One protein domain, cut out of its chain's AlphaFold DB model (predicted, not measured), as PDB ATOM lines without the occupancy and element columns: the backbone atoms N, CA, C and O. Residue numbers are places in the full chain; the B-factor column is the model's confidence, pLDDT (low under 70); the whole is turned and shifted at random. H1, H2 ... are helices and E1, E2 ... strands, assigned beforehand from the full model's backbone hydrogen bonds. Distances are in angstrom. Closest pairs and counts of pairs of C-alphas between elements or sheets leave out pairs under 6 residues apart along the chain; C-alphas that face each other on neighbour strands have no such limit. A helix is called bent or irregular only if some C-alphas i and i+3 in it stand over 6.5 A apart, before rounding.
ATOM      1  N   ILE A   6     188.349 251.111 155.057       84.50
ATOM      2  CA  ILE A   6     189.746 251.126 155.529       84.50
ATOM      3  C   ILE A   6     190.264 252.567 155.589       84.50
ATOM      4  O   ILE A   6     190.728 253.032 156.626       84.50
ATOM      5  N   VAL A   7     190.073 253.310 154.498       83.12
ATOM      6  CA  VAL A   7     190.481 254.718 154.397       83.12
ATOM      7  C   VAL A   7     189.678 255.594 155.361       83.12
ATOM      8  O   VAL A   7     190.192 256.569 155.903       83.12
ATOM      9  N   ALA A   8     188.408 255.263 155.598       82.88
ATOM     10  CA  ALA A   8     187.583 255.978 156.561       82.88
ATOM     11  C   ALA A   8     188.074 255.774 157.998       82.88
ATOM     12  O   ALA A   8     188.134 256.743 158.753       82.88
ATOM     13  N   LYS A   9     188.440 254.547 158.377       86.25
ATOM     14  CA  LYS A   9     188.976 254.228 159.707       86.25
ATOM     15  C   LYS A   9     190.242 255.033 160.000       86.25
ATOM     16  O   LYS A   9     190.395 255.590 161.082       86.25
ATOM     17  N   ASP A  10     191.090 255.186 158.991       84.94
ATOM     18  CA  ASP A  10     192.298 256.010 159.047       84.94
ATOM     19  C   ASP A  10     192.012 257.518 159.187       84.94
ATOM     20  O   ASP A  10     192.883 258.283 159.607       84.94
ATOM     21  N   CYS A  11     190.787 257.948 158.874       84.31
ATOM     22  CA  CYS A  11     190.301 259.318 159.041       84.31
ATOM     23  C   CYS A  11     189.538 259.539 160.364       84.31
ATOM     24  O   CYS A  11     188.878 260.572 160.516       84.31
ATOM     25  N   GLN A  12     189.583 258.585 161.303       88.44
ATOM     26  CA  GLN A  12     188.903 258.692 162.592       88.44
ATOM     27  C   GLN A  12     189.710 259.506 163.616       88.44
ATOM     28  O   GLN A  12     190.875 259.207 163.889       88.44
ATOM     29  N   LEU A  13     189.046 260.475 164.246       87.38
ATOM     30  CA  LEU A  13     189.480 261.110 165.486       87.38
ATOM     31  C   LEU A  13     188.762 260.495 166.689       87.38
ATOM     32  O   LEU A  13     187.553 260.250 166.659       87.38
ATOM     33  N   PHE A  14     189.523 260.286 167.760       89.00
ATOM     34  CA  PHE A  14     189.002 259.827 169.043       89.00
ATOM     35  C   PHE A  14     188.656 261.011 169.944       89.00
ATOM     36  O   PHE A  14     189.140 262.129 169.743       89.00
ATOM     37  N   ARG A  15     187.823 260.770 170.960       86.31
ATOM     38  CA  ARG A  15     187.454 261.807 171.931       86.31
ATOM     39  C   ARG A  15     188.688 262.421 172.588       86.31
ATOM     40  O   ARG A  15     188.758 263.641 172.678       86.31
ATOM     41  N   GLU A  16     189.656 261.606 172.995       84.25
ATOM     42  CA  GLU A  16     190.903 262.080 173.612       84.25
ATOM     43  C   GLU A  16     191.707 263.014 172.705       84.25
ATOM     44  O   GLU A  16     192.240 264.017 173.184       84.25
ATOM     45  N   ASP A  17     191.746 262.728 171.400       83.44
ATOM     46  CA  ASP A  17     192.437 263.566 170.418       83.44
ATOM     47  C   ASP A  17     191.747 264.939 170.317       83.44
ATOM     48  O   ASP A  17     192.387 265.987 170.418       83.44
ATOM     49  N   VAL A  18     190.417 264.948 170.183       81.06
ATOM     50  CA  VAL A  18     189.611 266.179 170.084       81.06
ATOM     51  C   VAL A  18     189.697 267.005 171.371       81.06
ATOM     52  O   VAL A  18     189.880 268.222 171.333       81.06
ATOM     53  N   GLU A  19     189.582 266.348 172.520       81.50
ATOM     54  CA  GLU A  19     189.645 266.972 173.838       81.50
ATOM     55  C   GLU A  19     191.038 267.551 174.114       81.50
ATOM     56  O   GLU A  19     191.149 268.673 174.611       81.50
ATOM     57  N   GLY A  20     192.095 266.829 173.732       74.31
ATOM     58  CA  GLY A  20     193.475 267.288 173.822       74.31
ATOM     59  C   GLY A  20     193.729 268.538 172.983       74.31
ATOM     60  O   GLY A  20     194.253 269.524 173.500       74.31
ATOM     61  N   VAL A  21     193.300 268.543 171.716       75.69
ATOM     62  CA  VAL A  21     193.501 269.694 170.818       75.69
ATOM     63  C   VAL A  21     192.759 270.920 171.336       75.69
ATOM     64  O   VAL A  21     193.321 272.014 171.363       75.69
ATOM     65  N   LEU A  22     191.517 270.752 171.796       74.25
ATOM     66  CA  LEU A  22     190.718 271.858 172.322       74.25
ATOM     67  C   LEU A  22     191.239 272.374 173.671       74.25
ATOM     68  O   LEU A  22     191.182 273.580 173.914       74.25
ATOM     69  N   ARG A  23     191.801 271.511 174.528       71.94
ATOM     70  CA  ARG A  23     192.493 271.947 175.753       71.94
ATOM     71  C   ARG A  23     193.742 272.764 175.434       71.94
ATOM     72  O   ARG A  23     193.924 273.817 176.040       71.94
ATOM     73  N   LEU A  24     194.565 272.325 174.478       68.56
ATOM     74  CA  LEU A  24     195.744 273.085 174.048       68.56
ATOM     75  C   LEU A  24     195.351 274.431 173.439       68.56
ATOM     76  O   LEU A  24     195.923 275.456 173.797       68.56
ATOM     77  N   ALA A  25     194.321 274.444 172.592       66.56
ATOM     78  CA  ALA A  25     193.765 275.667 172.025       66.56
ATOM     79  C   ALA A  25     193.325 276.654 173.116       66.56
ATOM     80  O   ALA A  25     193.690 277.829 173.089       66.56
ATOM     81  N   ALA A  26     192.577 276.171 174.111       64.06
ATOM     82  CA  ALA A  26     192.114 276.997 175.216       64.06
ATOM     83  C   ALA A  26     193.275 277.523 176.077       64.06
ATOM     84  O   ALA A  26     193.266 278.687 176.468       64.06
ATOM     85  N   GLN A  27     194.301 276.704 176.333       63.62
ATOM     86  CA  GLN A  27     195.502 277.131 177.058       63.62
ATOM     87  C   GLN A  27     196.279 278.224 176.307       63.62
ATOM     88  O   GLN A  27     196.746 279.172 176.937       63.62
ATOM     89  N   LEU A  28     196.375 278.152 174.975       60.59
ATOM     90  CA  LEU A  28     197.023 279.184 174.150       60.59
ATOM     91  C   LEU A  28     196.262 280.519 174.179       60.59
ATOM     92  O   LEU A  28     196.873 281.583 174.302       60.59
ATOM     93  N   VAL A  29     194.928 280.476 174.128       57.75
ATOM     94  CA  VAL A  29     194.074 281.675 174.232       57.75
ATOM     95  C   VAL A  29     194.173 282.319 175.627       57.75
ATOM     96  O   VAL A  29     194.211 283.542 175.758       57.75
ATOM     97  N   LEU A  30     194.287 281.514 176.686       56.56
ATOM     98  CA  LEU A  30     194.475 282.009 178.058       56.56
ATOM     99  C   LEU A  30     195.899 282.546 178.315       56.56
ATOM    100  O   LEU A  30     196.088 283.466 179.111       56.56
ATOM    101  N   SER A  31     196.907 282.011 177.622       51.25
ATOM    102  CA  SER A  31     198.308 282.449 177.759       51.25
ATOM    103  C   SER A  31     198.615 283.734 176.979       51.25
ATOM    104  O   SER A  31     199.531 284.471 177.330       51.25
ATOM    105  N   SER A  32     197.849 284.027 175.924       46.38
ATOM    106  CA  SER A  32     198.006 285.241 175.105       46.38
ATOM    107  C   SER A  32     197.330 286.476 175.706       46.38
ATOM    108  O   SER A  32     197.732 287.598 175.414       46.38
ATOM    109  N   THR A  33     196.340 286.296 176.583       42.72
ATOM    110  CA  THR A  33     195.672 287.403 177.287       42.72
ATOM    111  C   THR A  33     196.433 287.864 178.534       42.72
ATOM    112  O   THR A  33     196.357 289.036 178.902       42.72
ATOM    113  N   SER A  34     197.237 286.990 179.144       39.84
ATOM    114  CA  SER A  34     198.009 287.271 180.365       39.84
ATOM    115  C   SER A  34     199.346 287.992 180.129       39.84
ATOM    116  O   SER A  34     199.915 288.533 181.073       39.84
ATOM    117  N   ARG A  50     206.614 276.375 180.533       43.53
ATOM    118  CA  ARG A  50     205.313 276.715 179.927       43.53
ATOM    119  C   ARG A  50     205.376 277.848 178.883       43.53
ATOM    120  O   ARG A  50     204.542 277.884 177.985       43.53
ATOM    121  N   LEU A  51     206.360 278.747 178.968       40.50
ATOM    122  CA  LEU A  51     206.560 279.889 178.059       40.50
ATOM    123  C   LEU A  51     207.346 279.542 176.786       40.50
ATOM    124  O   LEU A  51     207.237 280.270 175.804       40.50
ATOM    125  N   LEU A  52     208.105 278.442 176.760       42.03
ATOM    126  CA  LEU A  52     208.899 278.049 175.583       42.03
ATOM    127  C   LEU A  52     208.063 277.335 174.512       42.03
ATOM    128  O   LEU A  52     208.376 277.411 173.326       42.03
ATOM    129  N   ALA A  53     206.968 276.690 174.914       46.81
ATOM    130  CA  ALA A  53     206.062 276.006 173.996       46.81
ATOM    131  C   ALA A  53     204.923 276.909 173.484       46.81
ATOM    132  O   ALA A  53     204.402 276.678 172.397       46.81
ATOM    133  N   GLY A  54     204.558 277.968 174.217       48.12
ATOM    134  CA  GLY A  54     203.441 278.864 173.882       48.12
ATOM    135  C   GLY A  54     203.541 279.560 172.512       48.12
ATOM    136  O   GLY A  54     202.571 279.512 171.758       48.12
ATOM    137  N   PRO A  55     204.687 280.158 172.130       47.72
ATOM    138  CA  PRO A  55     204.825 280.838 170.838       47.72
ATOM    139  C   PRO A  55     204.898 279.871 169.648       47.72
ATOM    140  O   PRO A  55     204.376 280.163 168.578       47.72
ATOM    141  N   LEU A  56     205.519 278.704 169.837       47.06
ATOM    142  CA  LEU A  56     205.723 277.691 168.794       47.06
ATOM    143  C   LEU A  56     204.458 276.869 168.533       47.06
ATOM    144  O   LEU A  56     204.062 276.682 167.384       47.06
ATOM    145  N   ILE A  57     203.776 276.447 169.598       48.44
ATOM    146  CA  ILE A  57     202.466 275.797 169.515       48.44
ATOM    147  C   ILE A  57     201.416 276.825 169.061       48.44
ATOM    148  O   ILE A  57     200.590 276.495 168.218       48.44
ATOM    149  N   GLY A  58     201.490 278.086 169.503       42.69
ATOM    150  CA  GLY A  58     200.609 279.172 169.052       42.69
ATOM    151  C   GLY A  58     200.786 279.579 167.583       42.69
ATOM    152  O   GLY A  58     199.814 279.974 166.943       42.69
ATOM    153  N   ALA A  59     201.989 279.429 167.017       44.53
ATOM    154  CA  ALA A  59     202.241 279.662 165.593       44.53
ATOM    155  C   ALA A  59     201.686 278.542 164.689       44.53
ATOM    156  O   ALA A  59     201.353 278.795 163.532       44.53
ATOM    157  N   VAL A  60     201.563 277.313 165.207       46.88
ATOM    158  CA  VAL A  60     201.080 276.135 164.456       46.88
ATOM    159  C   VAL A  60     199.582 275.873 164.692       46.88
ATOM    160  O   VAL A  60     198.850 275.507 163.769       46.88
ATOM    161  N   LEU A  61     199.092 276.107 165.909       51.09
ATOM    162  CA  LEU A  61     197.717 275.880 166.363       51.09
ATOM    163  C   LEU A  61     197.010 277.219 166.615       51.09
ATOM    164  O   LEU A  61     196.664 277.571 167.740       51.09
ATOM    165  N   THR A  62     196.787 277.975 165.543       52.66
ATOM    166  CA  THR A  62     195.822 279.078 165.567       52.66
ATOM    167  C   THR A  62     194.399 278.513 165.619       52.66
ATOM    168  O   THR A  62     194.134 277.398 165.166       52.66
ATOM    169  N   GLU A  63     193.434 279.280 166.130       52.91
ATOM    170  CA  GLU A  63     192.016 278.875 166.149       52.91
ATOM    171  C   GLU A  63     191.511 278.470 164.746       52.91
ATOM    172  O   GLU A  63     190.728 277.529 164.592       52.91
ATOM    173  N   ALA A  64     192.022 279.134 163.703       55.41
ATOM    174  CA  ALA A  64     191.747 278.814 162.308       55.41
ATOM    175  C   ALA A  64     192.383 277.486 161.862       55.41
ATOM    176  O   ALA A  64     191.722 276.711 161.168       55.41
ATOM    177  N   SER A  65     193.620 277.182 162.277       61.97
ATOM    178  CA  SER A  65     194.267 275.913 161.925       61.97
ATOM    179  C   SER A  65     193.647 274.734 162.667       61.97
ATOM    180  O   SER A  65     193.426 273.701 162.053       61.97
ATOM    181  N   ILE A  66     193.234 274.890 163.927       61.97
ATOM    182  CA  ILE A  66     192.497 273.849 164.664       61.97
ATOM    183  C   ILE A  66     191.151 273.550 163.999       61.97
ATOM    184  O   ILE A  66     190.793 272.386 163.812       61.97
ATOM    185  N   ARG A  67     190.415 274.586 163.573       64.44
ATOM    186  CA  ARG A  67     189.183 274.401 162.793       64.44
ATOM    187  C   ARG A  67     189.465 273.687 161.471       64.44
ATOM    188  O   ARG A  67     188.763 272.735 161.155       64.44
ATOM    189  N   ALA A  68     190.501 274.088 160.736       65.50
ATOM    190  CA  ALA A  68     190.895 273.443 159.482       65.50
ATOM    191  C   ALA A  68     191.333 271.979 159.663       65.50
ATOM    192  O   ALA A  68     191.010 271.136 158.830       65.50
ATOM    193  N   LEU A  69     192.021 271.670 160.764       69.88
ATOM    194  CA  LEU A  69     192.521 270.335 161.097       69.88
ATOM    195  C   LEU A  69     191.400 269.373 161.504       69.88
ATOM    196  O   LEU A  69     191.448 268.196 161.157       69.88
ATOM    197  N   LEU A  70     190.385 269.867 162.219       75.56
ATOM    198  CA  LEU A  70     189.235 269.062 162.637       75.56
ATOM    199  C   LEU A  70     188.198 268.898 161.520       75.56
ATOM    200  O   LEU A  70     187.425 267.942 161.540       75.56
ATOM    201  N   LEU A  71     188.159 269.795 160.534       78.75
ATOM    202  CA  LEU A  71     187.213 269.712 159.425       78.75
ATOM    203  C   LEU A  71     187.380 268.410 158.628       78.75
ATOM    204  O   LEU A  71     188.485 267.964 158.335       78.75
ATOM    205  N   ASN A  72     186.254 267.818 158.230       78.94
ATOM    206  CA  ASN A  72     186.169 266.592 157.426       78.94
ATOM    207  C   ASN A  72     186.696 265.296 158.071       78.94
ATOM    208  O   ASN A  72     186.553 264.236 157.455       78.94
ATOM    209  N   THR A  73     187.221 265.354 159.293       83.88
ATOM    210  CA  THR A  73     187.550 264.172 160.100       83.88
ATOM    211  C   THR A  73     186.285 263.422 160.532       83.88
ATOM    212  O   THR A  73     185.182 263.989 160.582       83.88
ATOM    213  N   LEU A  74     186.431 262.122 160.795       87.31
ATOM    214  CA  LEU A  74     185.342 261.252 161.227       87.31
ATOM    215  C   LEU A  74     185.374 261.033 162.727       87.31
ATOM    216  O   LEU A  74     186.427 260.817 163.314       87.31
ATOM    217  N   VAL A  75     184.197 261.030 163.335       89.12
ATOM    218  CA  VAL A  75     184.023 260.751 164.754       89.12
ATOM    219  C   VAL A  75     182.897 259.756 164.955       89.12
ATOM    220  O   VAL A  75     181.896 259.764 164.232       89.12
ATOM    221  N   ARG A  76     183.061 258.899 165.959       90.69
ATOM    222  CA  ARG A  76     182.005 258.024 166.456       90.69
ATOM    223  C   ARG A  76     181.305 258.732 167.608       90.69
ATOM    224  O   ARG A  76     181.952 259.123 168.579       90.69
ATOM    225  N   VAL A  77     179.999 258.924 167.491       88.62
ATOM    226  CA  VAL A  77     179.211 259.760 168.399       88.62
ATOM    227  C   VAL A  77     178.096 258.942 169.028       88.62
ATOM    228  O   VAL A  77     177.347 258.266 168.328       88.62
ATOM    229  N   LEU A  78     177.976 259.025 170.349       87.50
ATOM    230  CA  LEU A  78     176.853 258.511 171.115       87.50
ATOM    231  C   LEU A  78     175.651 259.443 170.946       87.50
ATOM    232  O   LEU A  78     175.712 260.629 171.283       87.50
ATOM    233  N   VAL A  79     174.542 258.901 170.453       83.38
ATOM    234  CA  VAL A  79     173.299 259.648 170.265       83.38
ATOM    235  C   VAL A  79     172.551 259.757 171.604       83.38
ATOM    236  O   VAL A  79     172.149 258.733 172.167       83.38
ATOM    237  N   PRO A  80     172.307 260.978 172.124       80.44
ATOM    238  CA  PRO A  80     171.569 261.171 173.372       80.44
ATOM    239  C   PRO A  80     170.137 260.637 173.275       80.44
ATOM    240  O   PRO A  80     169.504 260.803 172.234       80.44
ATOM    241  N   ALA A  81     169.590 260.105 174.375       77.31
ATOM    242  CA  ALA A  81     168.241 259.517 174.448       77.31
ATOM    243  C   ALA A  81     167.147 260.389 173.800       77.31
ATOM    244  O   ALA A  81     166.342 259.907 173.009       77.31
ATOM    245  N   GLN A  82     167.190 261.701 174.048       74.88
ATOM    246  CA  GLN A  82     166.247 262.686 173.499       74.88
ATOM    247  C   GLN A  82     166.240 262.758 171.961       74.88
ATOM    248  O   GLN A  82     165.283 263.249 171.372       74.88
ATOM    249  N   ARG A  83     167.316 262.305 171.307       74.62
ATOM    250  CA  ARG A  83     167.504 262.348 169.850       74.62
ATOM    251  C   ARG A  83     167.539 260.960 169.208       74.62
ATOM    252  O   ARG A  83     167.686 260.875 167.994       74.62
ATOM    253  N   GLN A  84     167.382 259.882 169.981       78.44
ATOM    254  CA  GLN A  84     167.450 258.512 169.456       78.44
ATOM    255  C   GLN A  84     166.314 258.203 168.477       78.44
ATOM    256  O   GLN A  84     166.561 257.555 167.466       78.44
ATOM    257  N   ALA A  85     165.100 258.711 168.717       73.25
ATOM    258  CA  ALA A  85     163.997 258.556 167.767       73.25
ATOM    259  C   ALA A  85     164.380 259.134 166.389       73.25
ATOM    260  O   ALA A  85     164.493 258.402 165.410       73.25
ATOM    261  N   ALA A  86     164.760 260.415 166.363       71.00
ATOM    262  CA  ALA A  86     165.084 261.133 165.132       71.00
ATOM    263  C   ALA A  86     166.354 260.639 164.419       71.00
ATOM    264  O   ALA A  86     166.416 260.639 163.194       71.00
ATOM    265  N   LEU A  87     167.397 260.259 165.167       72.69
ATOM    266  CA  LEU A  87     168.710 259.931 164.602       72.69
ATOM    267  C   LEU A  87     168.999 258.435 164.531       72.69
ATOM    268  O   LEU A  87     170.046 258.075 164.009       72.69
ATOM    269  N   LEU A  88     168.151 257.548 165.044       76.31
ATOM    270  CA  LEU A  88     168.364 256.095 164.964       76.31
ATOM    271  C   LEU A  88     167.112 255.373 164.478       76.31
ATOM    272  O   LEU A  88     167.213 254.548 163.576       76.31
ATOM    273  N   GLN A  89     165.944 255.685 165.041       72.62
ATOM    274  CA  GLN A  89     164.707 254.957 164.739       72.62
ATOM    275  C   GLN A  89     164.082 255.397 163.409       72.62
ATOM    276  O   GLN A  89     163.625 254.548 162.648       72.62
ATOM    277  N   ASP A  90     164.136 256.692 163.094       72.81
ATOM    278  CA  ASP A  90     163.553 257.254 161.867       72.81
ATOM    279  C   ASP A  90     164.431 257.019 160.624       72.81
ATOM    280  O   ASP A  90     163.970 257.128 159.488       72.81
ATOM    281  N   ASN A  91     165.703 256.653 160.806       73.69
ATOM    282  CA  ASN A  91     166.621 256.431 159.694       73.69
ATOM    283  C   ASN A  91     166.458 255.023 159.106       73.69
ATOM    284  O   ASN A  91     166.815 254.011 159.715       73.69
ATOM    285  N   LYS A  92     165.992 254.972 157.858       78.00
ATOM    286  CA  LYS A  92     165.762 253.739 157.096       78.00
ATOM    287  C   LYS A  92     166.976 252.812 157.038       78.00
ATOM    288  O   LYS A  92     166.814 251.603 157.174       78.00
ATOM    289  N   TYR A  93     168.177 253.354 156.854       79.69
ATOM    290  CA  TYR A  93     169.401 252.558 156.725       79.69
ATOM    291  C   TYR A  93     169.815 251.921 158.052       79.69
ATOM    292  O   TYR A  93     170.306 250.796 158.054       79.69
ATOM    293  N   VAL A  94     169.540 252.578 159.183       78.31
ATOM    294  CA  VAL A  94     169.704 251.959 160.509       78.31
ATOM    295  C   VAL A  94     168.692 250.853 160.733       78.31
ATOM    296  O   VAL A  94     169.072 249.778 161.186       78.31
ATOM    297  N   ARG A  95     167.416 251.071 160.395       78.50
ATOM    298  CA  ARG A  95     166.401 250.018 160.542       78.50
ATOM    299  C   ARG A  95     166.751 248.784 159.714       78.50
ATOM    300  O   ARG A  95     166.733 247.685 160.252       78.50
ATOM    301  N   LEU A  96     167.150 248.980 158.456       78.81
ATOM    302  CA  LEU A  96     167.575 247.892 157.571       78.81
ATOM    303  C   LEU A  96     168.812 247.160 158.111       78.81
ATOM    304  O   LEU A  96     168.845 245.932 158.100       78.81
ATOM    305  N   ALA A  97     169.809 247.891 158.621       78.56
ATOM    306  CA  ALA A  97     170.981 247.279 159.247       78.56
ATOM    307  C   ALA A  97     170.606 246.469 160.503       78.56
ATOM    308  O   ALA A  97     171.100 245.358 160.694       78.56
ATOM    309  N   ASN A  98     169.688 246.983 161.325       76.94
ATOM    310  CA  ASN A  98     169.205 246.305 162.529       76.94
ATOM    311  C   ASN A  98     168.372 245.056 162.204       76.94
ATOM    312  O   ASN A  98     168.485 244.044 162.890       76.94
ATOM    313  N   GLU A  99     167.532 245.107 161.171       78.62
ATOM    314  CA  GLU A  99     166.761 243.955 160.689       78.62
ATOM    315  C   GLU A  99     167.681 242.861 160.135       78.62
ATOM    316  O   GLU A  99     167.503 241.689 160.469       78.62
ATOM    317  N   ALA A 100     168.713 243.237 159.371       78.12
ATOM    318  CA  ALA A 100     169.726 242.304 158.885       78.12
ATOM    319  C   ALA A 100     170.503 241.643 160.039       78.12
ATOM    320  O   ALA A 100     170.700 240.428 160.031       78.12
ATOM    321  N   ALA A 101     170.881 242.411 161.068       75.19
ATOM    322  CA  ALA A 101     171.542 241.871 162.256       75.19
ATOM    323  C   ALA A 101     170.646 240.875 163.017       75.19
ATOM    324  O   ALA A 101     171.099 239.791 163.386       75.19
ATOM    325  N   LYS A 102     169.355 241.195 163.187       78.50
ATOM    326  CA  LYS A 102     168.374 240.294 163.820       78.50
ATOM    327  C   LYS A 102     168.186 238.998 163.032       78.50
ATOM    328  O   LYS A 102     168.122 237.934 163.641       78.50
ATOM    329  N   LYS A 103     168.120 239.080 161.700       77.81
ATOM    330  CA  LYS A 103     167.976 237.909 160.829       77.81
ATOM    331  C   LYS A 103     169.196 236.988 160.920       77.81
ATOM    332  O   LYS A 103     169.030 235.798 161.163       77.81
ATOM    333  N   ASN A 104     170.405 237.545 160.846       76.38
ATOM    334  CA  ASN A 104     171.643 236.773 160.991       76.38
ATOM    335  C   ASN A 104     171.730 236.075 162.360       76.38
ATOM    336  O   ASN A 104     172.208 234.949 162.456       76.38
ATOM    337  N   HIS A 105     171.248 236.724 163.424       73.00
ATOM    338  CA  HIS A 105     171.231 236.126 164.757       73.00
ATOM    339  C   HIS A 105     170.206 234.988 164.880       73.00
ATOM    340  O   HIS A 105     170.500 233.961 165.486       73.00
ATOM    341  N   GLN A 106     169.024 235.130 164.270       76.56
ATOM    342  CA  GLN A 106     168.031 234.051 164.209       76.56
ATOM    343  C   GLN A 106     168.540 232.847 163.406       76.56
ATOM    344  O   GLN A 106     168.342 231.712 163.831       76.56
ATOM    345  N   GLU A 107     169.243 233.079 162.295       73.94
ATOM    346  CA  GLU A 107     169.866 232.017 161.496       73.94
ATOM    347  C   GLU A 107     170.984 231.296 162.273       73.94
ATOM    348  O   GLU A 107     171.052 230.068 162.254       73.94
ATOM    349  N   GLN A 108     171.805 232.021 163.043       71.69
ATOM    350  CA  GLN A 108     172.812 231.410 163.925       71.69
ATOM    351  C   GLN A 108     172.183 230.608 165.073       71.69
ATOM    352  O   GLN A 108     172.652 229.515 165.388       71.69
ATOM    353  N   GLN A 109     171.100 231.099 165.684       71.50
ATOM    354  CA  GLN A 109     170.382 230.351 166.723       71.50
ATOM    355  C   GLN A 109     169.727 229.074 166.172       71.50
ATOM    356  O   GLN A 109     169.721 228.051 166.856       71.50
ATOM    357  N   GLN A 134     175.864 249.196 170.501       54.59
ATOM    358  CA  GLN A 134     176.138 249.507 169.088       54.59
ATOM    359  C   GLN A 134     174.967 250.233 168.411       54.59
ATOM    360  O   GLN A 134     175.180 251.084 167.552       54.59
ATOM    361  N   GLN A 135     173.736 249.986 168.865       63.91
ATOM    362  CA  GLN A 135     172.537 250.682 168.394       63.91
ATOM    363  C   GLN A 135     172.478 252.169 168.768       63.91
ATOM    364  O   GLN A 135     171.622 252.870 168.242       63.91
ATOM    365  N   GLN A 136     173.341 252.666 169.661       76.12
ATOM    366  CA  GLN A 136     173.316 254.061 170.121       76.12
ATOM    367  C   GLN A 136     174.406 254.934 169.494       76.12
ATOM    368  O   GLN A 136     174.380 256.155 169.671       76.12
ATOM    369  N   TYR A 137     175.351 254.339 168.762       84.88
ATOM    370  CA  TYR A 137     176.450 255.062 168.136       84.88
ATOM    371  C   TYR A 137     176.188 255.336 166.658       84.88
ATOM    372  O   TYR A 137     175.565 254.561 165.935       84.88
ATOM    373  N   ARG A 138     176.697 256.475 166.196       86.00
ATOM    374  CA  ARG A 138     176.677 256.884 164.796       86.00
ATOM    375  C   ARG A 138     178.045 257.386 164.386       86.00
ATOM    376  O   ARG A 138     178.721 258.072 165.150       86.00
ATOM    377  N   VAL A 139     178.420 257.104 163.147       89.06
ATOM    378  CA  VAL A 139     179.544 257.787 162.507       89.06
ATOM    379  C   VAL A 139     179.060 259.131 161.996       89.06
ATOM    380  O   VAL A 139     177.970 259.237 161.436       89.06
ATOM    381  N   GLY A 140     179.880 260.156 162.177       86.81
ATOM    382  CA  GLY A 140     179.622 261.466 161.621       86.81
ATOM    383  C   GLY A 140     180.898 262.178 161.201       86.81
ATOM    384  O   GLY A 140     181.997 261.861 161.652       86.81
ATOM    385  N   ARG A 141     180.740 263.149 160.305       86.31
ATOM    386  CA  ARG A 141     181.814 264.012 159.813       86.31
ATOM    387  C   ARG A 141     181.761 265.355 160.522       86.31
ATOM    388  O   ARG A 141     180.711 265.990 160.526       86.31
ATOM    389  N   ILE A 142     182.886 265.835 161.037       85.19
ATOM    390  CA  ILE A 142     182.958 267.173 161.630       85.19
ATOM    391  C   ILE A 142     182.867 268.234 160.521       85.19
ATOM    392  O   ILE A 142     183.655 268.241 159.573       85.19
ATOM    393  N   VAL A 143     181.880 269.126 160.640       81.62
ATOM    394  CA  VAL A 143     181.626 270.254 159.720       81.62
ATOM    395  C   VAL A 143     181.948 271.598 160.377       81.62
ATOM    396  O   VAL A 143     182.135 272.595 159.690       81.62
ATOM    397  N   GLY A 144     182.070 271.638 161.703       76.88
ATOM    398  CA  GLY A 144     182.513 272.834 162.402       76.88
ATOM    399  C   GLY A 144     182.631 272.640 163.905       76.88
ATOM    400  O   GLY A 144     182.158 271.651 164.465       76.88
ATOM    401  N   VAL A 145     183.251 273.620 164.554       78.44
ATOM    402  CA  VAL A 145     183.346 273.727 166.013       78.44
ATOM    403  C   VAL A 145     182.651 275.022 166.418       78.44
ATOM    404  O   VAL A 145     183.007 276.095 165.931       78.44
ATOM    405  N   VAL A 146     181.634 274.910 167.267       74.88
ATOM    406  CA  VAL A 146     180.727 275.993 167.662       74.88
ATOM    407  C   VAL A 146     180.871 276.231 169.168       74.88
ATOM    408  O   VAL A 146     180.852 275.263 169.928       74.88
ATOM    409  N   PRO A 147     181.008 277.478 169.644       70.25
ATOM    410  CA  PRO A 147     180.998 277.752 171.078       70.25
ATOM    411  C   PRO A 147     179.619 277.430 171.670       70.25
ATOM    412  O   PRO A 147     178.584 277.714 171.064       70.25
ATOM    413  N   LYS A 148     179.582 276.832 172.862       71.75
ATOM    414  CA  LYS A 148     178.330 276.505 173.550       71.75
ATOM    415  C   LYS A 148     177.635 277.810 173.988       71.75
ATOM    416  O   LYS A 148     178.227 278.552 174.772       71.75
ATOM    417  N   PRO A 149     176.401 278.115 173.533       51.22
ATOM    418  CA  PRO A 149     175.669 279.294 174.001       51.22
ATOM    419  C   PRO A 149     175.414 279.149 175.509       51.22
ATOM    420  O   PRO A 149     174.854 278.151 175.964       51.22
ATOM    421  N   GLN A 171     184.925 271.561 177.472       66.19
ATOM    422  CA  GLN A 171     183.456 271.470 177.542       66.19
ATOM    423  C   GLN A 171     182.717 272.751 177.113       66.19
ATOM    424  O   GLN A 171     181.485 272.758 177.014       66.19
ATOM    425  N   LEU A 172     183.458 273.828 176.835       68.88
ATOM    426  CA  LEU A 172     182.942 275.096 176.313       68.88
ATOM    427  C   LEU A 172     182.562 275.019 174.824       68.88
ATOM    428  O   LEU A 172     181.891 275.919 174.316       68.88
ATOM    429  N   TRP A 173     182.949 273.943 174.133       75.00
ATOM    430  CA  TRP A 173     182.766 273.780 172.693       75.00
ATOM    431  C   TRP A 173     181.795 272.645 172.347       75.00
ATOM    432  O   TRP A 173     181.743 271.599 172.998       75.00
ATOM    433  N   LEU A 174     181.025 272.857 171.283       82.38
ATOM    434  CA  LEU A 174     180.171 271.877 170.620       82.38
ATOM    435  C   LEU A 174     180.749 271.565 169.239       82.38
ATOM    436  O   LEU A 174     181.204 272.458 168.525       82.38
ATOM    437  N   LEU A 175     180.696 270.304 168.830       83.88
ATOM    438  CA  LEU A 175     181.066 269.896 167.481       83.88
ATOM    439  C   LEU A 175     179.809 269.808 166.624       83.88
ATOM    440  O   LEU A 175     178.897 269.050 166.941       83.88
ATOM    441  N   ALA A 176     179.770 270.560 165.527       85.00
ATOM    442  CA  ALA A 176     178.763 270.395 164.491       85.00
ATOM    443  C   ALA A 176     179.147 269.178 163.642       85.00
ATOM    444  O   ALA A 176     180.096 269.226 162.853       85.00
ATOM    445  N   VAL A 177     178.427 268.074 163.832       86.06
ATOM    446  CA  VAL A 177     178.695 266.796 163.176       86.06
ATOM    447  C   VAL A 177     177.590 266.506 162.171       86.06
ATOM    448  O   VAL A 177     176.409 266.466 162.506       86.06
ATOM    449  N   TYR A 178     177.978 266.277 160.923       85.00
ATOM    450  CA  TYR A 178     177.100 265.741 159.895       85.00
ATOM    451  C   TYR A 178     176.964 264.237 160.071       85.00
ATOM    452  O   TYR A 178     177.968 263.535 159.983       85.00
ATOM    453  N   VAL A 179     175.744 263.742 160.269       82.50
ATOM    454  CA  VAL A 179     175.445 262.315 160.520       82.50
ATOM    455  C   VAL A 179     174.815 261.650 159.282       82.50
ATOM    456  O   VAL A 179     174.070 260.681 159.370       82.50
ATOM    457  N   GLY A 180     175.083 262.189 158.091       74.25
ATOM    458  CA  GLY A 180     174.600 261.645 156.818       74.25
ATOM    459  C   GLY A 180     173.280 262.250 156.342       74.25
ATOM    460  O   GLY A 180     173.089 262.371 155.143       74.25
ATOM    461  N   GLU A 181     172.404 262.696 157.241       75.00
ATOM    462  CA  GLU A 181     171.117 263.314 156.865       75.00
ATOM    463  C   GLU A 181     171.023 264.777 157.305       75.00
ATOM    464  O   GLU A 181     170.530 265.630 156.569       75.00
ATOM    465  N   CYS A 182     171.529 265.087 158.496       73.25
ATOM    466  CA  CYS A 182     171.509 266.419 159.082       73.25
ATOM    467  C   CYS A 182     172.853 266.745 159.746       73.25
ATOM    468  O   CYS A 182     173.684 265.862 159.984       73.25
ATOM    469  N   VAL A 183     173.071 268.036 160.007       82.19
ATOM    470  CA  VAL A 183     174.184 268.533 160.821       82.19
ATOM    471  C   VAL A 183     173.638 268.830 162.210       82.19
ATOM    472  O   VAL A 183     172.740 269.654 162.350       82.19
ATOM    473  N   GLU A 184     174.189 268.175 163.224       82.00
ATOM    474  CA  GLU A 184     173.735 268.287 164.608       82.00
ATOM    475  C   GLU A 184     174.907 268.656 165.528       82.00
ATOM    476  O   GLU A 184     176.015 268.139 165.357       82.00
ATOM    477  N   PRO A 185     174.698 269.550 166.511       84.88
ATOM    478  CA  PRO A 185     175.712 269.855 167.504       84.88
ATOM    479  C   PRO A 185     175.765 268.760 168.577       84.88
ATOM    480  O   PRO A 185     174.747 268.438 169.204       84.88
ATOM    481  N   PHE A 186     176.967 268.247 168.831       84.75
ATOM    482  CA  PHE A 186     177.277 267.278 169.880       84.75
ATOM    483  C   PHE A 186     178.289 267.835 170.877       84.75
ATOM    484  O   PHE A 186     179.161 268.634 170.536       84.75
ATOM    485  N   THR A 187     178.180 267.388 172.125       85.06
ATOM    486  CA  THR A 187     179.201 267.668 173.141       85.06
ATOM    487  C   THR A 187     180.396 266.738 172.956       85.06
ATOM    488  O   THR A 187     180.231 265.610 172.495       85.06
ATOM    489  N   ILE A 188     181.587 267.167 173.377       82.75
ATOM    490  CA  ILE A 188     182.794 266.319 173.337       82.75
ATOM    491  C   ILE A 188     182.604 265.041 174.168       82.75
ATOM    492  O   ILE A 188     183.069 263.977 173.776       82.75
ATOM    493  N   ALA A 189     181.856 265.115 175.274       83.44
ATOM    494  CA  ALA A 189     181.546 263.956 176.112       83.44
ATOM    495  C   ALA A 189     180.716 262.882 175.386       83.44
ATOM    496  O   ALA A 189     180.738 261.722 175.786       83.44
ATOM    497  N   SER A 190     180.002 263.256 174.321       84.94
ATOM    498  CA  SER A 190     179.242 262.330 173.478       84.94
ATOM    499  C   SER A 190     180.121 261.599 172.457       84.94
ATOM    500  O   SER A 190     179.618 260.729 171.757       84.94
ATOM    501  N   LEU A 191     181.404 261.941 172.322       86.06
ATOM    502  CA  LEU A 191     182.322 261.252 171.417       86.06
ATOM    503  C   LEU A 191     182.849 259.962 172.060       86.06
ATOM    504  O   LEU A 191     183.124 259.920 173.259       86.06
ATOM    505  N   SER A 192     183.012 258.918 171.252       86.81
ATOM    506  CA  SER A 192     183.600 257.648 171.679       86.81
ATOM    507  C   SER A 192     185.109 257.607 171.401       86.81
ATOM    508  O   SER A 192     185.600 258.213 170.445       86.81
ATOM    509  N   ASN A 193     185.837 256.875 172.244       87.31
ATOM    510  CA  ASN A 193     187.236 256.498 172.016       87.31
ATOM    511  C   ASN A 193     187.376 255.181 171.238       87.31
ATOM    512  O   ASN A 193     188.481 254.797 170.873       87.31
ATOM    513  N   ASP A 194     186.271 254.499 170.951       86.62
ATOM    514  CA  ASP A 194     186.292 253.235 170.231       86.62
ATOM    515  C   ASP A 194     186.289 253.463 168.717       86.62
ATOM    516  O   ASP A 194     185.675 254.405 168.196       86.62
ATOM    517  N   ALA A 195     186.921 252.549 167.981       86.88
ATOM    518  CA  ALA A 195     186.839 252.532 166.526       86.88
ATOM    519  C   ALA A 195     185.390 252.296 166.062       86.88
ATOM    520  O   ALA A 195     184.675 251.474 166.639       86.88
ATOM    521  N   PHE A 196     184.957 253.002 165.017       87.44
ATOM    522  CA  PHE A 196     183.651 252.720 164.416       87.44
ATOM    523  C   PHE A 196     183.678 251.438 163.579       87.44
ATOM    524  O   PHE A 196     184.722 251.018 163.070       87.44
ATOM    525  N   THR A 197     182.516 250.806 163.429       87.12
ATOM    526  CA  THR A 197     182.384 249.529 162.711       87.12
ATOM    527  C   THR A 197     182.103 249.730 161.218       87.12
ATOM    528  O   THR A 197     181.642 250.791 160.793       87.12
ATOM    529  N   ASP A 198     182.349 248.699 160.399       84.62
ATOM    530  CA  ASP A 198     181.997 248.713 158.964       84.62
ATOM    531  C   ASP A 198     180.485 248.913 158.767       84.62
ATOM    532  O   ASP A 198     180.042 249.633 157.877       84.62
ATOM    533  N   ILE A 199     179.669 248.365 159.670       83.50
ATOM    534  CA  ILE A 199     178.212 248.528 159.643       83.50
ATOM    535  C   ILE A 199     177.834 249.999 159.874       83.50
ATOM    536  O   ILE A 199     177.075 250.571 159.090       83.50
ATOM    537  N   GLU A 200     178.399 250.638 160.904       86.56
ATOM    538  CA  GLU A 200     178.164 252.058 161.198       86.56
ATOM    539  C   GLU A 200     178.626 252.964 160.040       86.56
ATOM    540  O   GLU A 200     177.942 253.929 159.681       86.56
ATOM    541  N   HIS A 201     179.763 252.630 159.418       87.06
ATOM    542  CA  HIS A 201     180.304 253.330 158.252       87.06
ATOM    543  C   HIS A 201     179.393 253.209 157.026       87.06
ATOM    544  O   HIS A 201     179.044 254.227 156.424       87.06
ATOM    545  N   ARG A 202     178.943 251.998 156.684       84.75
ATOM    546  CA  ARG A 202     178.029 251.760 155.555       84.75
ATOM    547  C   ARG A 202     176.713 252.494 155.729       84.75
ATOM    548  O   ARG A 202     176.249 253.134 154.786       84.75
ATOM    549  N   VAL A 203     176.140 252.448 156.930       83.81
ATOM    550  CA  VAL A 203     174.917 253.184 157.260       83.81
ATOM    551  C   VAL A 203     175.118 254.680 157.028       83.81
ATOM    552  O   VAL A 203     174.256 255.323 156.428       83.81
ATOM    553  N   PHE A 204     176.248 255.242 157.461       84.81
ATOM    554  CA  PHE A 204     176.560 256.648 157.229       84.81
ATOM    555  C   PHE A 204     176.711 256.974 155.735       84.81
ATOM    556  O   PHE A 204     176.106 257.936 155.266       84.81
ATOM    557  N   VAL A 205     177.469 256.175 154.975       84.62
ATOM    558  CA  VAL A 205     177.675 256.380 153.530       84.62
ATOM    559  C   VAL A 205     176.347 256.308 152.775       84.62
ATOM    560  O   VAL A 205     176.055 257.184 151.967       84.62
ATOM    561  N   GLN A 206     175.513 255.311 153.069       83.38
ATOM    562  CA  GLN A 206     174.195 255.163 152.449       83.38
ATOM    563  C   GLN A 206     173.253 256.307 152.832       83.38
ATOM    564  O   GLN A 206     172.571 256.848 151.964       83.38
ATOM    565  N   SER A 207     173.265 256.727 154.100       79.19
ATOM    566  CA  SER A 207     172.487 257.881 154.565       79.19
ATOM    567  C   SER A 207     172.921 259.170 153.855       79.19
ATOM    568  O   SER A 207     172.069 259.943 153.429       79.19
ATOM    569  N   ALA A 208     174.232 259.358 153.660       77.25
ATOM    570  CA  ALA A 208     174.813 260.524 152.997       77.25
ATOM    571  C   ALA A 208     174.576 260.561 151.480       77.25
ATOM    572  O   ALA A 208     174.397 261.643 150.929       77.25
ATOM    573  N   LEU A 209     174.593 259.411 150.802       76.56
ATOM    574  CA  LEU A 209     174.409 259.312 149.345       76.56
ATOM    575  C   LEU A 209     172.948 259.236 148.914       76.56
ATOM    576  O   LEU A 209     172.630 259.435 147.742       76.56
ATOM    577  N   SER A 210     172.055 258.900 149.836       71.88
ATOM    578  CA  SER A 210     170.640 258.791 149.543       71.88
ATOM    579  C   SER A 210     170.096 260.131 149.050       71.88
ATOM    580  O   SER A 210     170.278 261.157 149.697       71.88
ATOM    581  N   THR A 211     169.399 260.150 147.917       57.56
ATOM    582  CA  THR A 211     168.774 261.351 147.325       57.56
ATOM    583  C   THR A 211     167.275 261.452 147.625       57.56
ATOM    584  O   THR A 211     166.666 262.492 147.380       57.56
ATOM    585  N   ASN A 212     166.682 260.405 148.206       53.38
ATOM    586  CA  ASN A 212     165.250 260.336 148.480       53.38
ATOM    587  C   ASN A 212     164.884 261.183 149.705       53.38
ATOM    588  O   ASN A 212     165.226 260.853 150.840       53.38
ATOM    589  N   ARG A 213     164.175 262.289 149.466       54.84
ATOM    590  CA  ARG A 213     163.506 263.064 150.511       54.84
ATOM    591  C   ARG A 213     162.192 262.359 150.851       54.84
ATOM    592  O   ARG A 213     161.195 262.567 150.173       54.84
ATOM    593  N   GLU A 214     162.213 261.493 151.859       57.81
ATOM    594  CA  GLU A 214     160.993 260.877 152.400       57.81
ATOM    595  C   GLU A 214     160.227 261.898 153.279       57.81
ATOM    596  O   GLU A 214     160.828 262.803 153.876       57.81
ATOM    597  N   GLU A 215     158.893 261.797 153.318       43.12
ATOM    598  CA  GLU A 215     158.014 262.650 154.134       43.12
ATOM    599  C   GLU A 215     158.403 262.564 155.620       43.12
ATOM    600  O   GLU A 215     158.432 261.487 156.206       43.12
ATOM    601  N   GLN A 227     176.443 269.652 148.818       51.44
ATOM    602  CA  GLN A 227     176.140 268.228 148.679       51.44
ATOM    603  C   GLN A 227     177.264 267.391 149.308       51.44
ATOM    604  O   GLN A 227     178.439 267.763 149.203       51.44
ATOM    605  N   PRO A 228     176.932 266.279 149.985       55.16
ATOM    606  CA  PRO A 228     177.907 265.419 150.635       55.16
ATOM    607  C   PRO A 228     178.713 264.674 149.569       55.16
ATOM    608  O   PRO A 228     178.533 263.482 149.337       55.16
ATOM    609  N   ALA A 229     179.630 265.380 148.910       56.78
ATOM    610  CA  ALA A 229     180.617 264.764 148.059       56.78
ATOM    611  C   ALA A 229     181.407 263.782 148.930       56.78
ATOM    612  O   ALA A 229     181.947 264.116 150.001       56.78
ATOM    613  N   LEU A 230     181.447 262.529 148.486       64.94
ATOM    614  CA  LEU A 230     182.466 261.614 148.957       64.94
ATOM    615  C   LEU A 230     183.816 262.331 148.788       64.94
ATOM    616  O   LEU A 230     184.050 263.021 147.799       64.94
ATOM    617  N   LEU A 231     184.655 262.270 149.822       66.00
ATOM    618  CA  LEU A 231     185.942 262.957 149.789       66.00
ATOM    619  C   LEU A 231     186.746 262.200 148.741       66.00
ATOM    620  O   LEU A 231     186.758 260.964 148.777       66.00
ATOM    621  N   SER A 232     187.389 262.926 147.829       72.31
ATOM    622  CA  SER A 232     188.351 262.313 146.921       72.31
ATOM    623  C   SER A 232     189.429 261.593 147.736       72.31
ATOM    624  O   SER A 232     189.683 261.921 148.900       72.31
ATOM    625  N   GLN A 233     190.072 260.599 147.130       74.81
ATOM    626  CA  GLN A 233     191.156 259.860 147.779       74.81
ATOM    627  C   GLN A 233     192.290 260.793 148.239       74.81
ATOM    628  O   GLN A 233     192.856 260.595 149.310       74.81
ATOM    629  N   GLU A 234     192.557 261.856 147.479       75.44
ATOM    630  CA  GLU A 234     193.520 262.905 147.827       75.44
ATOM    631  C   GLU A 234     193.089 263.692 149.070       75.44
ATOM    632  O   GLU A 234     193.877 263.872 149.999       75.44
ATOM    633  N   ALA A 235     191.817 264.092 149.148       73.56
ATOM    634  CA  ALA A 235     191.292 264.777 150.323       73.56
ATOM    635  C   ALA A 235     191.307 263.859 151.559       73.56
ATOM    636  O   ALA A 235     191.664 264.298 152.649       73.56
ATOM    637  N   ALA A 236     191.008 262.567 151.406       77.94
ATOM    638  CA  ALA A 236     191.130 261.604 152.499       77.94
ATOM    639  C   ALA A 236     192.588 261.439 152.974       77.94
ATOM    640  O   ALA A 236     192.833 261.390 154.177       77.94
ATOM    641  N   ALA A 237     193.563 261.439 152.057       79.25
ATOM    642  CA  ALA A 237     194.982 261.408 152.411       79.25
ATOM    643  C   ALA A 237     195.411 262.657 153.199       79.25
ATOM    644  O   ALA A 237     196.146 262.539 154.179       79.25
ATOM    645  N   THR A 238     194.905 263.840 152.829       78.69
ATOM    646  CA  THR A 238     195.174 265.080 153.579       78.69
ATOM    647  C   THR A 238     194.576 265.034 154.985       78.69
ATOM    648  O   THR A 238     195.250 265.381 155.947       78.69
ATOM    649  N   VAL A 239     193.351 264.515 155.136       79.44
ATOM    650  CA  VAL A 239     192.696 264.350 156.444       79.44
ATOM    651  C   VAL A 239     193.457 263.350 157.315       79.44
ATOM    652  O   VAL A 239     193.723 263.626 158.482       79.44
ATOM    653  N   HIS A 240     193.870 262.214 156.752       82.56
ATOM    654  CA  HIS A 240     194.689 261.235 157.463       82.56
ATOM    655  C   HIS A 240     196.029 261.828 157.925       82.56
ATOM    656  O   HIS A 240     196.473 261.587 159.050       82.56
ATOM    657  N   GLN A 241     196.663 262.640 157.077       80.19
ATOM    658  CA  GLN A 241     197.895 263.340 157.423       80.19
ATOM    659  C   GLN A 241     197.668 264.366 158.544       80.19
ATOM    660  O   GLN A 241     198.418 264.367 159.517       80.19
ATOM    661  N   ASN A 242     196.585 265.143 158.477       78.19
ATOM    662  CA  ASN A 242     196.206 266.092 159.526       78.19
ATOM    663  C   ASN A 242     196.005 265.397 160.880       78.19
ATOM    664  O   ASN A 242     196.455 265.905 161.902       78.19
ATOM    665  N   ILE A 243     195.383 264.215 160.903       81.56
ATOM    666  CA  ILE A 243     195.200 263.428 162.134       81.56
ATOM    667  C   ILE A 243     196.545 262.969 162.708       81.56
ATOM    668  O   ILE A 243     196.746 263.025 163.921       81.56
ATOM    669  N   LYS A 244     197.491 262.549 161.859       82.44
ATOM    670  CA  LYS A 244     198.854 262.219 162.311       82.44
ATOM    671  C   LYS A 244     199.540 263.427 162.931       82.44
ATOM    672  O   LYS A 244     200.183 263.290 163.969       82.44
ATOM    673  N   ASP A 245     199.397 264.592 162.313       73.94
ATOM    674  CA  ASP A 245     200.008 265.820 162.805       73.94
ATOM    675  C   ASP A 245     199.347 266.288 164.119       73.94
ATOM    676  O   ASP A 245     200.060 266.686 165.038       73.94
ATOM    677  N   ILE A 246     198.025 266.117 164.278       76.12
ATOM    678  CA  ILE A 246     197.315 266.308 165.557       76.12
ATOM    679  C   ILE A 246     197.907 265.412 166.649       76.12
ATOM    680  O   ILE A 246     198.285 265.908 167.710       76.12
ATOM    681  N   ARG A 247     198.007 264.099 166.409       82.31
ATOM    682  CA  ARG A 247     198.493 263.154 167.428       82.31
ATOM    683  C   ARG A 247     199.931 263.449 167.835       82.31
ATOM    684  O   ARG A 247     200.220 263.486 169.025       82.31
ATOM    685  N   ARG A 248     200.799 263.782 166.876       73.31
ATOM    686  CA  ARG A 248     202.172 264.224 167.164       73.31
ATOM    687  C   ARG A 248     202.205 265.509 167.985       73.31
ATOM    688  O   ARG A 248     202.968 265.594 168.938       73.31
ATOM    689  N   ALA A 249     201.376 266.498 167.652       68.69
ATOM    690  CA  ALA A 249     201.297 267.733 168.430       68.69
ATOM    691  C   ALA A 249     200.846 267.464 169.877       68.69
ATOM    692  O   ALA A 249     201.392 268.052 170.810       68.69
ATOM    693  N   LEU A 250     199.904 266.538 170.078       73.56
ATOM    694  CA  LEU A 250     199.466 266.108 171.408       73.56
ATOM    695  C   LEU A 250     200.548 265.336 172.168       73.56
ATOM    696  O   LEU A 250     200.714 265.567 173.362       73.56
ATOM    697  N   GLU A 251     201.288 264.447 171.509       75.62
ATOM    698  CA  GLU A 251     202.428 263.734 172.098       75.62
ATOM    699  C   GLU A 251     203.520 264.705 172.547       75.62
ATOM    700  O   GLU A 251     203.991 264.620 173.679       75.62
ATOM    701  N   VAL A 252     203.863 265.681 171.703       67.12
ATOM    702  CA  VAL A 252     204.826 266.738 172.034       67.12
ATOM    703  C   VAL A 252     204.326 267.575 173.208       67.12
ATOM    704  O   VAL A 252     205.079 267.821 174.146       67.12
ATOM    705  N   ALA A 253     203.055 267.975 173.210       64.94
ATOM    706  CA  ALA A 253     202.489 268.738 174.316       64.94
ATOM    707  C   ALA A 253     202.469 267.940 175.631       64.94
ATOM    708  O   ALA A 253     202.765 268.498 176.686       64.94
ATOM    709  N   LYS A 254     202.180 266.633 175.580       68.88
ATOM    710  CA  LYS A 254     202.281 265.728 176.738       68.88
ATOM    711  C   LYS A 254     203.730 265.594 177.217       68.88
ATOM    712  O   LYS A 254     203.966 265.670 178.416       68.88
ATOM    713  N   ALA A 255     204.693 265.447 176.307       65.19
ATOM    714  CA  ALA A 255     206.114 265.352 176.642       65.19
ATOM    715  C   ALA A 255     206.642 266.642 177.292       65.19
ATOM    716  O   ALA A 255     207.349 266.578 178.293       65.19
ATOM    717  N   VAL A 256     206.236 267.809 176.783       62.69
ATOM    718  CA  VAL A 256     206.560 269.120 177.370       62.69
ATOM    719  C   VAL A 256     205.886 269.316 178.731       62.69
ATOM    720  O   VAL A 256     206.475 269.911 179.624       62.69
ATOM    721  N   ALA A 257     204.663 268.812 178.918       60.47
ATOM    722  CA  ALA A 257     203.966 268.894 180.201       60.47
ATOM    723  C   ALA A 257     204.552 267.962 181.280       60.47
ATOM    724  O   ALA A 257     204.336 268.211 182.465       60.47
ATOM    725  N   LEU A 258     205.255 266.894 180.882       55.09
ATOM    726  CA  LEU A 258     205.842 265.891 181.780       55.09
ATOM    727  C   LEU A 258     207.341 266.107 182.057       55.09
ATOM    728  O   LEU A 258     207.828 265.622 183.077       55.09
ATOM    729  N   HIS A 259     208.074 266.815 181.190       46.62
ATOM    730  CA  HIS A 259     209.519 267.013 181.329       46.62
ATOM    731  C   HIS A 259     209.928 268.493 181.306       46.62
ATOM    732  O   HIS A 259     209.926 269.135 180.260       46.62
ATOM    733  N   ASP A 260     210.414 268.982 182.451       50.03
ATOM    734  CA  ASP A 260     211.056 270.298 182.629       50.03
ATOM    735  C   ASP A 260     212.509 270.362 182.086       50.03
ATOM    736  O   ASP A 260     213.242 271.304 182.380       50.03
ATOM    737  N   ASN A 261     212.958 269.382 181.288       47.78
ATOM    738  CA  ASN A 261     214.369 269.216 180.906       47.78
ATOM    739  C   ASN A 261     214.622 269.261 179.386       47.78
ATOM    740  O   ASN A 261     213.740 269.002 178.568       47.78
TER     741      ASN A 261
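AT A GLANCE: This is residues 6 to 34, 50 to 109, 134 to 149, 171 to 215 and 227 to 261 of the 470 residues of an uncharacterized protein of Leptomonas seymouri (UniProt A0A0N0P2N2). A small, strongly twisted sheet of four strands sits in the middle of an elongated domain, with H2, H4 and H8, which touch one another, and H3 toward one end and H5, H6 and H7 toward the other. H4 and H7 each lie over the long, bent strand E2, and residues 102 to 109 of H6 stick out. The printed part has 185 residues, with eight named helices and four named strands in the order H1 H2 H3 H4 E1 H5 H6 E2 E3 E4 H7 H8, of mixed class. The antiparallel sheet runs E1 E2 E3 E4; the whole is compact, with a radius of gyration of the C-alphas of 18.6 A and spans of 61 by 36 by 32 A.

HOW THE PARTS SIT: Start at H1, residues 6 to 10, and go on to H2, residues 15 to 34, which only grazes the sheet. H3, residues 50 to 60, touches residues 28 to 31 of H2 alone, closest at the C-alphas of Leu 28 and Gly 58, 6.2 A. H4, residues 63 to 70, touches residues 18 to 25 of H2 alone, closest at C-alphas 25 and 63, 6.9 A, opposite ways at a shallow tilt of 6 degrees. Next come E1, residues 74 to 78, H5, residues 81 to 89, which only grazes the sheet, and H6, residues 92 to 109; H5 and H6 only just touch, with 3 pairs of C-alphas within 8 A, and only at the corner, closest at C-alphas 88 and 94, 6.2 A. E2, residues 137 to 147, bends by 85 degrees at residue 143; N 75 and O 140 of E1 and E2 are within hydrogen-bond range at 2.9 A. E3, residues 173 to 178, brings N 143 and O 176 to 2.8 A, and its hairpin with E4, residues 183 to 187, brings N 175 and O 186 to 2.8 A. H4 is along E2, at 10 degrees on the local plane and a height over the sheet of 9.2 A. H7, residues 198 to 209, touches residues 93 to 97 of H6 alone, closest at C-alphas 203 and 93, 5.6 A. H8, residues 233 to 258, touches H4 with its residues 239 to 246 alone, closest at C-alphas 242 and 69, 5.8 A, and only just touches H1, with 3 pairs within 8 A, closest at C-alphas 240 and 10, 6.0 A. Every O i to N i+4 pair is within hydrogen-bond range in H1, H4, H6, H7 and H8, against 14 of 16 in H2, 4 of 7 in H3 and 3 of 5 in H5.

IN THESE COORDINATES: Find C-alpha 6 at (189.746, 251.126, 155.529), where H1 begins. H2 is 28.8 A long, H6 25.7 A, E2 23.3 A and H8 37.5 A, ending at C-alpha 258 at (205.842, 265.891, 181.780). H3 is only just irregular, with C-alphas 52 and 55 at 6.8 A, and H5 is irregular, with C-alphas 82 and 85 at 7.4 A.

THE WHOLE: The C-alphas farthest apart are those of Ser 34 and Glu 107, 64.8 A. Cuts leave C-alpha gaps of 12.8 A from 34 to 50, 20.1 A from 109 to 134, 11.6 A from 149 to 171 and 19.7 A from 215 to 227. Of the links printed whole, none is long. Mean pLDDT of the printed part is 72.7; 57 residues are under 70, among them 24 to 34 and 50 to 69.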